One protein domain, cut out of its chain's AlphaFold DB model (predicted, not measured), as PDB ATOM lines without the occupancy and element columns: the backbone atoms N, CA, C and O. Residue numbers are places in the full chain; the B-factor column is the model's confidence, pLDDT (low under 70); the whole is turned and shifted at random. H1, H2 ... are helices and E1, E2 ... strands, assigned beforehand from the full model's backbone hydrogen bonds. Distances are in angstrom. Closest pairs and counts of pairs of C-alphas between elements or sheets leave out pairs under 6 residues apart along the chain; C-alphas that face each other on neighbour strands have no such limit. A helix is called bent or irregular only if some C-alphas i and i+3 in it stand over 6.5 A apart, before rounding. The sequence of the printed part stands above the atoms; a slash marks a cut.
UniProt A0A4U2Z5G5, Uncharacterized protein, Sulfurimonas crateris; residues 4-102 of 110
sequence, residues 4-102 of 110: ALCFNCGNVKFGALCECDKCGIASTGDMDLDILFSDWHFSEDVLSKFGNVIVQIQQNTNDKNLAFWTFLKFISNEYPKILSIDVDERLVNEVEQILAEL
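What this domain is: This is residues 4 to 102 of the 110 residues of an uncharacterized protein of Sulfurimonas crateris (UniProt A0A4U2Z5G5). A head made mostly of loops, residues 4 to 43, holds the strand E1 and the short helix H1; the long helix H2 runs from it to the other end of the domain, where H3 crosses the last part of H2 and H4 in turn crosses H3. H3 is nearest to the middle of the domain, while the head and H4 make its two ends. The printed part has 99 residues, with one named strand and four named helices in the order E1, H1, H2, H3, H4; the class is mostly helix. The whole is compact and rounded, with a radius of gyration of the C-alphas of 12.6 A and spans of 33 by 28 by 24 A.

Where its parts are: The printed part begins at Ala 4, whose C-alpha is at (55.137, -24.466, 86.587). E1 is residues 12 to 14, 7.1 A from first to last C-alpha, and begins at C-alpha 12 at (53.727, -28.742, 83.380). Residues 15 to 30 hold no named element; their C-alphas lie 10 to 17 A from the mean of all C-alphas. H1 is residues 31 to 36, 8.4 A long. H2, the longest helix, is residues 44 to 60, 25.3 A from C-alpha 44 at (55.878, -31.955, 89.812) to C-alpha 60 at (32.856, -29.369, 79.759). H3 is residues 64 to 78, 21.0 A long. H4 is residues 89 to 101, 19.5 A long, and ends at C-alpha 101 at (29.175, -31.805, 86.854). H4 is irregular: C-alphas 90 and 93 are 7.4 A apart, where about 5 A is found in a regular helix.

How they stand to each other: E1 pairs with no named strand. The closest C-alphas of E1 and H2 are those of Val 12 and Ser 48, 6.2 A apart. E1 is apart from H1, H3 and H4. H1 touches no helix and is apart from H2, H3 and H4. H2 and H3 touch, H2 with residues 53 to 58 alone, and their closest C-alphas are those of Ile 57 and Ala 67, 5.9 A apart. The lines of H2 and H3 stand at a steep tilt of 55 degrees, and the two run opposite ways. H3 and H4 touch with 12 pairs of C-alphas within 8 A, and their closest C-alphas are those of Thr 70 and Val 95, 5.0 A apart. The lines of H3 and H4 are about perpendicular at 71 degrees, only just more than steep. H2 and H4 touch only at their ends, and only just, with 3 pairs of C-alphas within 8 A; the closest are those of Asn 60 and Ile 98, 6.7 A apart. The lines of H2 and H4 are about perpendicular, at 80 degrees. In the backbones of H1 and H3 every O i to N i+4 pair is within hydrogen-bond range, while in H2 12 of 13 such pairs are and in H4 7 of 9.

The domain as a whole: The two C-alphas farthest apart are those of Phe 14 and Asn 93, 33.7 A, and the first and last printed C-alphas, those of Ala 4 and Leu 102, are 23.8 A apart. The printed part has no cut. The link from E1 to H1, 16 residues, is long; that from H2 to H3, 3 residues, is tight. The links from H1 to H2, 7 residues, and from H3 to H4, 10 residues, are short. The mean pLDDT of the printed part is 94.4, and no printed residue is under 70; H4 has a mean pLDDT of 92.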
ATOM      1  N   ALA A   4      56.380 -25.140  86.231       97.44
ATOM      2  CA  ALA A   4      55.137 -24.466  86.587       97.44
ATOM      3  C   ALA A   4      53.932 -25.028  85.835       97.44
ATOM      4  O   ALA A   4      54.067 -25.604  84.756       97.44
ATOM      5  N   LEU A   5      52.741 -24.829  86.389       97.88
ATOM      6  CA  LEU A   5      51.487 -25.202  85.749       97.88
ATOM      7  C   LEU A   5      51.141 -24.232  84.613       97.88
ATOM      8  O   LEU A   5      51.134 -23.013  84.778       97.88
ATOM      9  N   CYS A   6      50.785 -24.759  83.446       97.75
ATOM     10  CA  CYS A   6      50.147 -23.974  82.400       97.75
ATOM     11  C   CYS A   6      48.630 -23.930  82.621       97.75
ATOM     12  O   CYS A   6      47.924 -24.883  82.290       97.75
ATOM     13  N   PHE A   7      48.113 -22.789  83.079       96.94
ATOM     14  CA  PHE A   7      46.674 -22.588  83.283       96.94
ATOM     15  C   PHE A   7      45.818 -22.758  82.018       96.94
ATOM     16  O   PHE A   7      44.641 -23.093  82.102       96.94
ATOM     17  N   ASN A   8      46.401 -22.568  80.831       96.44
ATOM     18  CA  ASN A   8      45.662 -22.668  79.574       96.44
ATOM     19  C   ASN A   8      45.454 -24.112  79.088       96.44
ATOM     20  O   ASN A   8      44.470 -24.383  78.403       96.44
ATOM     21  N   CYS A   9      46.367 -25.045  79.374       96.00
ATOM     22  CA  CYS A   9      46.283 -26.406  78.817       96.00
ATOM     23  C   CYS A   9      46.571 -27.537  79.809       96.00
ATOM     24  O   CYS A   9      46.530 -28.704  79.420       96.00
ATOM     25  N   GLY A  10      46.898 -27.202  81.057       96.81
ATOM     26  CA  GLY A  10      47.230 -28.162  82.102       96.81
ATOM     27  C   GLY A  10      48.602 -28.829  81.956       96.81
ATOM     28  O   GLY A  10      48.902 -29.735  82.721       96.81
ATOM     29  N   ASN A  11      49.452 -28.428  81.002       97.69
ATOM     30  CA  ASN A  11      50.814 -28.969  80.929       97.69
ATOM     31  C   ASN A  11      51.682 -28.434  82.075       97.69
ATOM     32  O   ASN A  11      51.572 -27.256  82.420       97.69
ATOM     33  N   VAL A  12      52.601 -29.250  82.587       97.56
ATOM     34  CA  VAL A  12      53.727 -28.742  83.380       97.56
ATOM     35  C   VAL A  12      54.769 -28.206  82.401       97.56
ATOM     36  O   VAL A  12      55.253 -28.938  81.542       97.56
ATOM     37  N   LYS A  13      55.069 -26.911  82.485       95.88
ATOM     38  CA  LYS A  13      55.981 -26.194  81.585       95.88
ATOM     39  C   LYS A  13      57.238 -25.738  82.320       95.88
ATOM     40  O   LYS A  13      57.240 -25.616  83.544       95.88
ATOM     41  N   PHE A  14      58.288 -25.426  81.564       95.81
ATOM     42  CA  PHE A  14      59.490 -24.808  82.119       95.81
ATOM     43  C   PHE A  14      59.207 -23.358  82.532       95.81
ATOM     44  O   PHE A  14      58.954 -22.534  81.664       95.81
ATOM     45  N   GLY A  15      59.279 -23.049  83.830       93.88
ATOM     46  CA  GLY A  15      59.093 -21.700  84.384       93.88
ATOM     47  C   GLY A  15      57.676 -21.111  84.240       93.88
ATOM     48  O   GLY A  15      57.018 -21.222  83.208       93.88
ATOM     49  N   ALA A  16      57.189 -20.407  85.266       93.69
ATOM     50  CA  ALA A  16      55.832 -19.847  85.236       93.69
ATOM     51  C   ALA A  16      55.647 -18.708  84.220       93.69
ATOM     52  O   ALA A  16      54.591 -18.598  83.594       93.69
ATOM     53  N   LEU A  17      56.697 -17.914  83.994       93.06
ATOM     54  CA  LEU A  17      56.662 -16.744  83.109       93.06
ATOM     55  C   LEU A  17      57.028 -17.053  81.651       93.06
ATOM     56  O   LEU A  17      56.898 -16.187  80.790       93.06
ATOM     57  N   CYS A  18      57.494 -18.267  81.361       93.56
ATOM     58  CA  CYS A  18      57.844 -18.666  80.003       93.56
ATOM     59  C   CYS A  18      56.607 -19.151  79.234       93.56
ATOM     60  O   CYS A  18      55.599 -19.566  79.817       93.56
ATOM     61  N   GLU A  19      56.697 -19.116  77.907       95.88
ATOM     62  CA  GLU A  19      55.695 -19.719  77.032       95.88
ATOM     63  C   GLU A  19      55.615 -21.230  77.251       95.88
ATOM     64  O   GLU A  19      56.621 -21.917  77.440       95.88
ATOM     65  N   CYS A  20      54.393 -21.755  77.238       97.19
ATOM     66  CA  CYS A  20      54.172 -23.188  77.283       97.19
ATOM     67  C   CYS A  20      54.608 -23.831  75.962       97.19
ATOM     68  O   CYS A  20      54.064 -23.522  74.906       97.19
ATOM     69  N   ASP A  21      55.499 -24.808  76.044       95.75
ATOM     70  CA  ASP A  21      55.944 -25.665  74.941       95.75
ATOM     71  C   ASP A  21      54.804 -26.394  74.200       95.75
ATOM     72  O   ASP A  21      54.929 -26.700  73.015       95.75
ATOM     73  N   LYS A  22      53.677 -26.648  74.875       96.69
ATOM     74  CA  LYS A  22      52.517 -27.350  74.306       96.69
ATOM     75  C   LYS A  22      51.511 -26.435  73.605       96.69
ATOM     76  O   LYS A  22      50.914 -26.845  72.613       96.69
ATOM     77  N   CYS A  23      51.254 -25.239  74.138       96.31
ATOM     78  CA  CYS A  23      50.174 -24.370  73.639       96.31
ATOM     79  C   CYS A  23      50.607 -22.949  73.257       96.31
ATOM     80  O   CYS A  23      49.772 -22.182  72.788       96.31
ATOM     81  N   GLY A  24      51.873 -22.584  73.471       95.62
ATOM     82  CA  GLY A  24      52.435 -21.269  73.152       95.62
ATOM     83  C   GLY A  24      51.968 -20.123  74.055       95.62
ATOM     84  O   GLY A  24      52.442 -19.005  73.910       95.62
ATOM     85  N   ILE A  25      51.051 -20.368  74.997       94.50
ATOM     86  CA  ILE A  25      50.570 -19.328  75.912       94.50
ATOM     87  C   ILE A  25      51.585 -19.103  77.032       94.50
ATOM     88  O   ILE A  25      52.092 -20.055  77.634       94.50
ATOM     89  N   ALA A  26      51.863 -17.827  77.294       90.75
ATOM     90  CA  ALA A  26      52.766 -17.356  78.332       90.75
ATOM     91  C   ALA A  26      52.123 -17.427  79.734       90.75
ATOM     92  O   ALA A  26      51.496 -18.425  80.100       90.75
ATOM     93  N   SER A  27      52.368 -16.408  80.551       89.94
ATOM     94  CA  SER A  27      51.855 -16.276  81.912       89.94
ATOM     95  C   SER A  27      50.445 -15.659  81.914       89.94
ATOM     96  O   SER A  27      49.977 -15.160  80.888       89.94
ATOM     97  N   THR A  28      49.748 -15.719  83.049       91.75
ATOM     98  CA  THR A  28      48.393 -15.151  83.199       91.75
ATOM     99  C   THR A  28      48.379 -13.620  83.233       91.75
ATOM    100  O   THR A  28      47.322 -13.011  83.082       91.75
ATOM    101  N   GLY A  29      49.544 -12.992  83.418       91.50
ATOM    102  CA  GLY A  29      49.680 -11.567  83.720       91.50
ATOM    103  C   GLY A  29      49.623 -11.255  85.220       91.50
ATOM    104  O   GLY A  29      49.979 -10.144  85.608       91.50
ATOM    105  N   ASP A  30      49.251 -12.232  86.053       93.69
ATOM    106  CA  ASP A  30      49.365 -12.186  87.510       93.69
ATOM    107  C   ASP A  30      50.573 -13.025  87.947       93.69
ATOM    108  O   ASP A  30      50.522 -14.252  88.032       93.69
ATOM    109  N   MET A  31      51.689 -12.339  88.202       93.62
ATOM    110  CA  MET A  31      52.954 -12.987  88.539       93.62
ATOM    111  C   MET A  31      52.877 -13.785  89.845       93.62
ATOM    112  O   MET A  31      53.523 -14.829  89.943       93.62
ATOM    113  N   ASP A  32      52.107 -13.318  90.828       93.88
ATOM    114  CA  ASP A  32      51.989 -13.997  92.118       93.88
ATOM    115  C   ASP A  32      51.219 -15.308  91.942       93.88
ATOM    116  O   ASP A  32      51.646 -16.349  92.442       93.88
ATOM    117  N   LEU A  33      50.142 -15.287  91.150       95.00
ATOM    118  CA  LEU A  33      49.400 -16.491  90.788       95.00
ATOM    119  C   LEU A  33      50.249 -17.462  89.953       95.00
ATOM    120  O   LEU A  33      50.250 -18.668  90.209       95.00
ATOM    121  N   ASP A  34      50.985 -16.945  88.970       94.88
ATOM    122  CA  ASP A  34      51.870 -17.737  88.116       94.88
ATOM    123  C   ASP A  34      52.949 -18.454  88.953       94.88
ATOM    124  O   ASP A  34      53.191 -19.650  88.775       94.88
ATOM    125  N   ILE A  35      53.577 -17.750  89.902       95.31
ATOM    126  CA  ILE A  35      54.598 -18.321  90.795       95.31
ATOM    127  C   ILE A  35      53.978 -19.287  91.808       95.31
ATOM    128  O   ILE A  35      54.596 -20.315  92.098       95.31
ATOM    129  N   LEU A  36      52.778 -19.005  92.324       96.38
ATOM    130  CA  LEU A  36      52.100 -19.861  93.302       96.38
ATOM    131  C   LEU A  36      51.963 -21.299  92.788       96.38
ATOM    132  O   LEU A  36      52.216 -22.238  93.534       96.38
ATOM    133  N   PHE A  37      51.643 -21.492  91.506       96.62
ATOM    134  CA  PHE A  37      51.508 -22.818  90.894       96.62
ATOM    135  C   PHE A  37      52.799 -23.281  90.205       96.62
ATOM    136  O   PHE A  37      52.810 -23.664  89.031       96.62
ATOM    137  N   SER A  38      53.897 -23.270  90.961       97.12
ATOM    138  CA  SER A  38      55.221 -23.688  90.495       97.12
ATOM    139  C   SER A  38      55.937 -24.645  91.446       97.12
ATOM    140  O   SER A  38      55.476 -24.915  92.557       97.12
ATOM    141  N   ASP A  39      57.103 -25.130  91.014       95.88
ATOM    142  CA  ASP A  39      57.992 -25.999  91.796       95.88
ATOM    143  C   ASP A  39      58.614 -25.346  93.037       95.88
ATOM    144  O   ASP A  39      59.352 -25.987  93.785       95.88
ATOM    145  N   TRP A  40      58.311 -24.074  93.285       95.12
ATOM    146  CA  TRP A  40      58.592 -23.423  94.561       95.12
ATOM    147  C   TRP A  40      57.590 -23.780  95.657       95.12
ATOM    148  O   TRP A  40      57.943 -23.710  96.834       95.12
ATOM    149  N   HIS A  41      56.369 -24.164  95.283       95.25
ATOM    150  CA  HIS A  41      55.284 -24.449  96.222       95.25
ATOM    151  C   HIS A  41      54.768 -25.883  96.128       95.25
ATOM    152  O   HIS A  41      54.268 -26.404  97.121       95.25
ATOM    153  N   PHE A  42      54.899 -26.529  94.968       95.88
ATOM    154  CA  PHE A  42      54.332 -27.851  94.719       95.88
ATOM    155  C   PHE A  42      55.329 -28.779  94.037       95.88
ATOM    156  O   PHE A  42      56.149 -28.354  93.231       95.88
ATOM    157  N   SER A  43      55.236 -30.078  94.315       96.12
ATOM    158  CA  SER A  43      55.984 -31.076  93.551       96.12
ATOM    159  C   SER A  43      55.461 -31.178  92.113       96.12
ATOM    160  O   SER A  43      54.309 -30.847  91.825       96.12
ATOM    161  N   GLU A  44      56.283 -31.697  91.202       96.00
ATOM    162  CA  GLU A  44      55.878 -31.955  89.812       96.00
ATOM    163  C   GLU A  44      54.651 -32.879  89.713       96.00
ATOM    164  O   GLU A  44      53.787 -32.674  88.859       96.00
ATOM    165  N   ASP A  45      54.528 -33.853  90.621       96.38
ATOM    166  CA  ASP A  45      53.359 -34.736  90.713       96.38
ATOM    167  C   ASP A  45      52.082 -33.946  91.037       96.38
ATOM    168  O   ASP A  45      51.057 -34.107  90.373       96.38
ATOM    169  N   VAL A  46      52.147 -33.024  92.003       96.69
ATOM    170  CA  VAL A  46      51.013 -32.155  92.350       96.69
ATOM    171  C   VAL A  46      50.671 -31.211  91.194       96.69
ATOM    172  O   VAL A  46      49.498 -31.092  90.836       96.69
ATOM    173  N   LEU A  47      51.670 -30.589  90.558       97.31
ATOM    174  CA  LEU A  47      51.451 -29.739  89.380       97.31
ATOM    175  C   LEU A  47      50.785 -30.524  88.241       97.31
ATOM    176  O   LEU A  47      49.859 -30.023  87.606       97.31
ATOM    177  N   SER A  48      51.190 -31.775  88.026       97.00
ATOM    178  CA  SER A  48      50.588 -32.657  87.021       97.00
ATOM    179  C   SER A  48      49.134 -33.002  87.354       97.00
ATOM    180  O   SER A  48      48.276 -32.997  86.470       97.00
ATOM    181  N   LYS A  49      48.819 -33.246  88.632       97.19
ATOM    182  CA  LYS A  49      47.439 -33.479  89.083       97.19
ATOM    183  C   LYS A  49      46.561 -32.247  88.879       97.19
ATOM    184  O   LYS A  49      45.466 -32.383  88.339       97.19
ATOM    185  N   PHE A  50      47.047 -31.049  89.204       97.38
ATOM    186  CA  PHE A  50      46.340 -29.808  88.866       97.38
ATOM    187  C   PHE A  50      46.152 -29.632  87.358       97.38
ATOM    188  O   PHE A  50      45.079 -29.235  86.906       97.38
ATOM    189  N   GLY A  51      47.158 -29.999  86.569       97.25
ATOM    190  CA  GLY A  51      47.063 -30.049  85.116       97.25
ATOM    191  C   GLY A  51      45.914 -30.919  84.615       97.25
ATOM    192  O   GLY A  51      45.120 -30.487  83.777       97.25
ATOM    193  N   ASN A  52      45.764 -32.112  85.188       96.50
ATOM    194  CA  ASN A  52      44.660 -33.013  84.865       96.50
ATOM    195  C   ASN A  52      43.292 -32.420  85.230       96.50
ATOM    196  O   ASN A  52      42.343 -32.605  84.470       96.50
ATOM    197  N   VAL A  53      43.191 -31.666  86.330       96.88
ATOM    198  CA  VAL A  53      41.956 -30.943  86.681       96.88
ATOM    199  C   VAL A  53      41.580 -29.940  85.588       96.88
ATOM    200  O   VAL A  53      40.437 -29.934  85.133       96.88
ATOM    201  N   ILE A  54      42.537 -29.145  85.094       96.88
ATOM    202  CA  ILE A  54      42.298 -28.206  83.983       96.88
ATOM    203  C   ILE A  54      41.810 -28.954  82.737       96.88
ATOM    204  O   ILE A  54      40.858 -28.520  82.088       96.88
ATOM    205  N   VAL A  55      42.429 -30.089  82.402       95.94
ATOM    206  CA  VAL A  55      42.023 -30.904  81.245       95.94
ATOM    207  C   VAL A  55      40.585 -31.407  81.395       95.94
ATOM    208  O   VAL A  55      39.830 -31.344  80.428       95.94
ATOM    209  N   GLN A  56      40.184 -31.868  82.582       95.44
ATOM    210  CA  GLN A  56      38.814 -32.323  82.839       95.44
ATOM    211  C   GLN A  56      37.795 -31.178  82.754       95.44
ATOM    212  O   GLN A  56      36.746 -31.333  82.135       95.44
ATOM    213  N   ILE A  57      38.119 -29.999  83.293       96.25
ATOM    214  CA  ILE A  57      37.275 -28.801  83.156       96.25
ATOM    215  C   ILE A  57      37.054 -28.468  81.674       96.25
ATOM    216  O   ILE A  57      35.927 -28.220  81.245       96.25
ATOM    217  N   GLN A  58      38.111 -28.531  80.862       95.19
ATOM    218  CA  GLN A  58      38.045 -28.224  79.430       95.19
ATOM    219  C   GLN A  58      37.244 -29.233  78.598       95.19
ATOM    220  O   GLN A  58      36.932 -28.949  77.445       95.19
ATOM    221  N   GLN A  59      36.884 -30.394  79.149       93.88
ATOM    222  CA  GLN A  59      35.947 -31.309  78.490       93.88
ATOM    223  C   GLN A  59      34.499 -30.802  78.564       93.88
ATOM    224  O   GLN A  59      33.686 -31.184  77.726       93.88
ATOM    225  N   ASN A  60      34.194 -29.920  79.524       93.50
ATOM    226  CA  ASN A  60      32.856 -29.369  79.759       93.50
ATOM    227  C   ASN A  60      32.695 -27.937  79.225       93.50
ATOM    228  O   ASN A  60      31.575 -27.458  79.067       93.50
ATOM    229  N   THR A  61      33.793 -27.249  78.897       93.62
ATOM    230  CA  THR A  61      33.742 -25.920  78.278       93.62
ATOM    231  C   THR A  61      34.875 -25.687  77.283       93.62
ATOM    232  O   THR A  61      36.031 -26.040  77.517       93.62
ATOM    233  N   ASN A  62      34.545 -25.029  76.168       92.06
ATOM    234  CA  ASN A  62      35.528 -24.533  75.201       92.06
ATOM    235  C   ASN A  62      36.025 -23.117  75.539       92.06
ATOM    236  O   ASN A  62      37.003 -22.660  74.944       92.06
ATOM    237  N   ASP A  63      35.369 -22.423  76.473       94.88
ATOM    238  CA  ASP A  63      35.782 -21.096  76.920       94.88
ATOM    239  C   ASP A  63      36.967 -21.225  77.889       94.88
ATOM    240  O   ASP A  63      36.851 -21.742  79.002       94.88
ATOM    241  N   LYS A  64      38.136 -20.754  77.445       93.00
ATOM    242  CA  LYS A  64      39.379 -20.804  78.225       93.00
ATOM    243  C   LYS A  64      39.348 -19.892  79.446       93.00
ATOM    244  O   LYS A  64      39.952 -20.242  80.455       93.00
ATOM    245  N   ASN A  65      38.649 -18.761  79.370       93.62
ATOM    246  CA  ASN A  65      38.489 -17.868  80.509       93.62
ATOM    247  C   ASN A  65      37.588 -18.518  81.562       93.62
ATOM    248  O   ASN A  65      37.935 -18.530  82.740       93.62
ATOM    249  N   LEU A  66      36.483 -19.137  81.137       95.00
ATOM    250  CA  LEU A  66      35.627 -19.887  82.054       95.00
ATOM    251  C   LEU A  66      36.396 -21.047  82.699       95.00
ATOM    252  O   LEU A  66      36.410 -21.157  83.918       95.00
ATOM    253  N   ALA A  67      37.129 -21.839  81.907       95.94
ATOM    254  CA  ALA A  67      37.939 -22.943  82.426       95.94
ATOM    255  C   ALA A  67      38.983 -22.491  83.464       95.94
ATOM    256  O   ALA A  67      39.193 -23.170  84.470       95.94
ATOM    257  N   PHE A  68      39.622 -21.341  83.231       96.12
ATOM    258  CA  PHE A  68      40.569 -20.740  84.167       96.12
ATOM    259  C   PHE A  68      39.904 -20.399  85.506       96.12
ATOM    260  O   PHE A  68      40.374 -20.842  86.555       96.12
ATOM    261  N   TRP A  69      38.777 -19.684  85.481       96.25
ATOM    262  CA  TRP A  69      38.051 -19.326  86.702       96.25
ATOM    263  C   TRP A  69      37.476 -20.542  87.424       96.25
ATOM    264  O   TRP A  69      37.540 -20.605  88.653       96.25
ATOM    265  N   THR A  70      36.995 -21.545  86.687       96.38
ATOM    266  CA  THR A  70      36.567 -22.824  87.259       96.38
ATOM    267  C   THR A  70      37.713 -23.514  87.993       96.38
ATOM    268  O   THR A  70      37.518 -23.985  89.112       96.38
ATOM    269  N   PHE A  71      38.920 -23.531  87.418       97.06
ATOM    270  CA  PHE A  71      40.087 -24.113  88.079       97.06
ATOM    271  C   PHE A  71      40.444 -23.366  89.366       97.06
ATOM    272  O   PHE A  71      40.609 -23.989  90.413       97.06
ATOM    273  N   LEU A  72      40.519 -22.032  89.331       96.31
ATOM    274  CA  LEU A  72      40.838 -21.265  90.535       96.31
ATOM    275  C   LEU A  72      39.777 -21.446  91.626       96.31
ATOM    276  O   LEU A  72      40.121 -21.579  92.803       96.31
ATOM    277  N   LYS A  73      38.496 -21.516  91.247       95.50
ATOM    278  CA  LYS A  73      37.408 -21.783  92.189       95.50
ATOM    279  C   LYS A  73      37.488 -23.190  92.776       95.50
ATOM    280  O   LYS A  73      37.286 -23.339  93.978       95.50
ATOM    281  N   PHE A  74      37.845 -24.196  91.976       95.38
ATOM    282  CA  PHE A  74      38.125 -25.547  92.469       95.38
ATOM    283  C   PHE A  74      39.216 -25.526  93.548       95.38
ATOM    284  O   PHE A  74      38.998 -26.037  94.646       95.38
ATOM    285  N   ILE A  75      40.353 -24.870  93.283       95.81
ATOM    286  CA  ILE A  75      41.433 -24.756  94.276       95.81
ATOM    287  C   ILE A  75      40.954 -24.017  95.523       95.81
ATOM    288  O   ILE A  75      41.236 -24.457  96.634       95.81
ATOM    289  N   SER A  76      40.191 -22.938  95.355       94.69
ATOM    290  CA  SER A  76      39.657 -22.173  96.480       94.69
ATOM    291  C   SER A  76      38.693 -22.977  97.355       94.69
ATOM    292  O   SER A  76      38.646 -22.743  98.561       94.69
ATOM    293  N   ASN A  77      37.937 -23.909  96.774       92.75
ATOM    294  CA  ASN A  77      36.994 -24.751  97.505       92.75
ATOM    295  C   ASN A  77      37.703 -25.929  98.198       92.75
ATOM    296  O   ASN A  77      37.496 -26.160  99.389       92.75
ATOM    297  N   GLU A  78      38.566 -26.652  97.479       93.00
ATOM    298  CA  GLU A  78      39.193 -27.891  97.970       93.00
ATOM    299  C   GLU A  78      40.468 -27.651  98.793       93.00
ATOM    300  O   GLU A  78      40.834 -28.441  99.676       93.00
ATOM    301  N   TYR A  79      41.151 -26.538  98.519       93.81
ATOM    302  CA  TYR A  79      42.428 -26.165  99.118       93.81
ATOM    303  C   TYR A  79      42.469 -24.678  99.522       93.81
ATOM    304  O   TYR A  79      43.385 -23.952  99.128       93.81
ATOM    305  N   PRO A  80      41.558 -24.213 100.399       92.69
ATOM    306  CA  PRO A  80      41.428 -22.795 100.764       92.69
ATOM    307  C   PRO A  80      42.674 -22.187 101.432       92.69
ATOM    308  O   PRO A  80      42.797 -20.972 101.541       92.69
ATOM    309  N   LYS A  81      43.616 -23.019 101.904       92.19
ATOM    310  CA  LYS A  81      44.908 -22.562 102.449       92.19
ATOM    311  C   LYS A  81      45.911 -22.143 101.367       92.19
ATOM    312  O   LYS A  81      46.891 -21.492 101.705       92.19
ATOM    313  N   ILE A  82      45.700 -22.562 100.118       92.69
ATOM    314  CA  ILE A  82      46.568 -22.247  98.975       92.69
ATOM    315  C   ILE A  82      46.116 -20.946  98.328       92.69
ATOM    316  O   ILE A  82      46.912 -20.033  98.142       92.69
ATOM    317  N   LEU A  83      44.832 -20.878  97.987       92.75
ATOM    318  CA  LEU A  83      44.236 -19.754  97.294       92.75
ATOM    319  C   LEU A  83      42.827 -19.557  97.843       92.75
ATOM    320  O   LEU A  83      42.086 -20.522  97.996       92.75
ATOM    321  N   SER A  84      42.462 -18.314  98.127       92.00
ATOM    322  CA  SER A  84      41.099 -17.933  98.482       92.00
ATOM    323  C   SER A  84      40.711 -16.793  97.562       92.00
ATOM    324  O   SER A  84      41.291 -15.713  97.661       92.00
ATOM    325  N   ILE A  85      39.774 -17.046  96.651       89.62
ATOM    326  CA  ILE A  85      39.325 -16.051  95.677       89.62
ATOM    327  C   ILE A  85      37.804 -15.985  95.606       89.62
ATOM    328  O   ILE A  85      37.106 -16.997  95.710       89.62
ATOM    329  N   ASP A  86      37.319 -14.781  95.330       87.12
ATOM    330  CA  ASP A  86      35.942 -14.544  94.928       87.12
ATOM    331  C   ASP A  86      35.888 -14.449  93.402       87.12
ATOM    332  O   ASP A  86      36.646 -13.708  92.774       87.12
ATOM    333  N   VAL A  87      35.013 -15.251  92.800       86.62
ATOM    334  CA  VAL A  87      34.771 -15.232  91.354       86.62
ATOM    335  C   VAL A  87      33.792 -14.101  91.050       86.62
ATOM    336  O   VAL A  87      32.853 -13.874  91.809       86.62
ATOM    337  N   ASP A  88      34.003 -13.406  89.932       86.75
ATOM    338  CA  ASP A  88      33.087 -12.374  89.434       86.75
ATOM    339  C   ASP A  88      31.649 -12.915  89.354       86.75
ATOM    340  O   ASP A  88      31.420 -13.977  88.768       86.75
ATOM    341  N   GLU A  89      30.679 -12.174  89.902       85.50
ATOM    342  CA  GLU A  89      29.257 -12.554  89.950       85.50
ATOM    343  C   GLU A  89      28.701 -12.971  88.581       85.50
ATOM    344  O   GLU A  89      27.807 -13.814  88.500       85.50
ATOM    345  N   ARG A  90      29.253 -12.424  87.490       90.38
ATOM    346  CA  ARG A  90      28.859 -12.756  86.115       90.38
ATOM    347  C   ARG A  90      29.209 -14.187  85.715       90.38
ATOM    348  O   ARG A  90      28.534 -14.735  84.853       90.38
ATOM    349  N   LEU A  91      30.253 -14.766  86.306       91.00
ATOM    350  CA  LEU A  91      30.775 -16.094  85.969       91.00
ATOM    351  C   LEU A  91      30.424 -17.157  87.016       91.00
ATOM    352  O   LEU A  91      30.526 -18.344  86.716       91.00
ATOM    353  N   VAL A  92      30.003 -16.758  88.223       91.81
ATOM    354  CA  VAL A  92      29.746 -17.672  89.354       91.81
ATOM    355  C   VAL A  92      28.826 -18.828  88.970       91.81
ATOM    356  O   VAL A  92      29.193 -19.977  89.190       91.81
ATOM    357  N   ASN A  93      27.677 -18.551  88.349       92.94
ATOM    358  CA  ASN A  93      26.705 -19.600  88.019       92.94
ATOM    359  C   ASN A  93      27.278 -20.638  87.041       92.94
ATOM    360  O   ASN A  93      27.086 -21.836  87.228       92.94
ATOM    361  N   GLU A  94      27.994 -20.184  86.009       94.56
ATOM    362  CA  GLU A  94      28.599 -21.069  85.008       94.56
ATOM    363  C   GLU A  94      29.745 -21.886  85.615       94.56
ATOM    364  O   GLU A  94      29.858 -23.088  85.378       94.56
ATOM    365  N   VAL A  95      30.569 -21.252  86.455       94.44
ATOM    366  CA  VAL A  95      31.647 -21.923  87.185       94.44
ATOM    367  C   VAL A  95      31.093 -23.002  88.113       94.44
ATOM    368  O   VAL A  95      31.585 -24.130  88.092       94.44
ATOM    369  N   GLU A  96      30.079 -22.678  88.917       92.88
ATOM    370  CA  GLU A  96      29.464 -23.624  89.849       92.88
ATOM    371  C   GLU A  96      28.777 -24.779  89.124       92.88
ATOM    372  O   GLU A  96      28.894 -25.921  89.569       92.88
ATOM    373  N   GLN A  97      28.132 -24.515  87.984       93.56
ATOM    374  CA  GLN A  97      27.544 -25.568  87.164       93.56
ATOM    375  C   GLN A  97      28.610 -26.562  86.684       93.56
ATOM    376  O   GLN A  97      28.448 -27.766  86.883       93.56
ATOM    377  N   ILE A  98      29.720 -26.076  86.114       94.06
ATOM    378  CA  ILE A  98      30.802 -26.956  85.651       94.06
ATOM    379  C   ILE A  98      31.382 -27.758  86.823       94.06
ATOM    380  O   ILE A  98      31.618 -28.957  86.693       94.06
ATOM    381  N   LEU A  99      31.593 -27.127  87.983       92.88
ATOM    382  CA  LEU A  99      32.103 -27.823  89.169       92.88
ATOM    383  C   LEU A  99      31.147 -28.907  89.675       92.88
ATOM    384  O   LEU A  99      31.614 -29.960  90.097       92.88
ATOM    385  N   ALA A 100      29.834 -28.677  89.620       91.25
ATOM    386  CA  ALA A 100      28.836 -29.657  90.043       91.25
ATOM    387  C   ALA A 100      28.781 -30.891  89.122       91.25
ATOM    388  O   ALA A 100      28.432 -31.982  89.572       91.25
ATOM    389  N   GLU A 101      29.124 -30.723  87.845       89.81
ATOM    390  CA  GLU A 101      29.175 -31.805  86.854       89.81
ATOM    391  C   GLU A 101      30.486 -32.613  86.927       89.81
ATOM    392  O   GLU A 101      30.545 -33.760  86.474       89.81
ATOM    393  N   LEU A 102      31.537 -32.049  87.530       89.06
ATOM    394  CA  LEU A 102      32.851 -32.675  87.641       89.06
ATOM    395  C   LEU A 102      32.946 -33.621  88.845       89.06
ATOM    396  O   LEU A 102      32.721 -33.247  89.991       89.06
TER     397      LEU A 102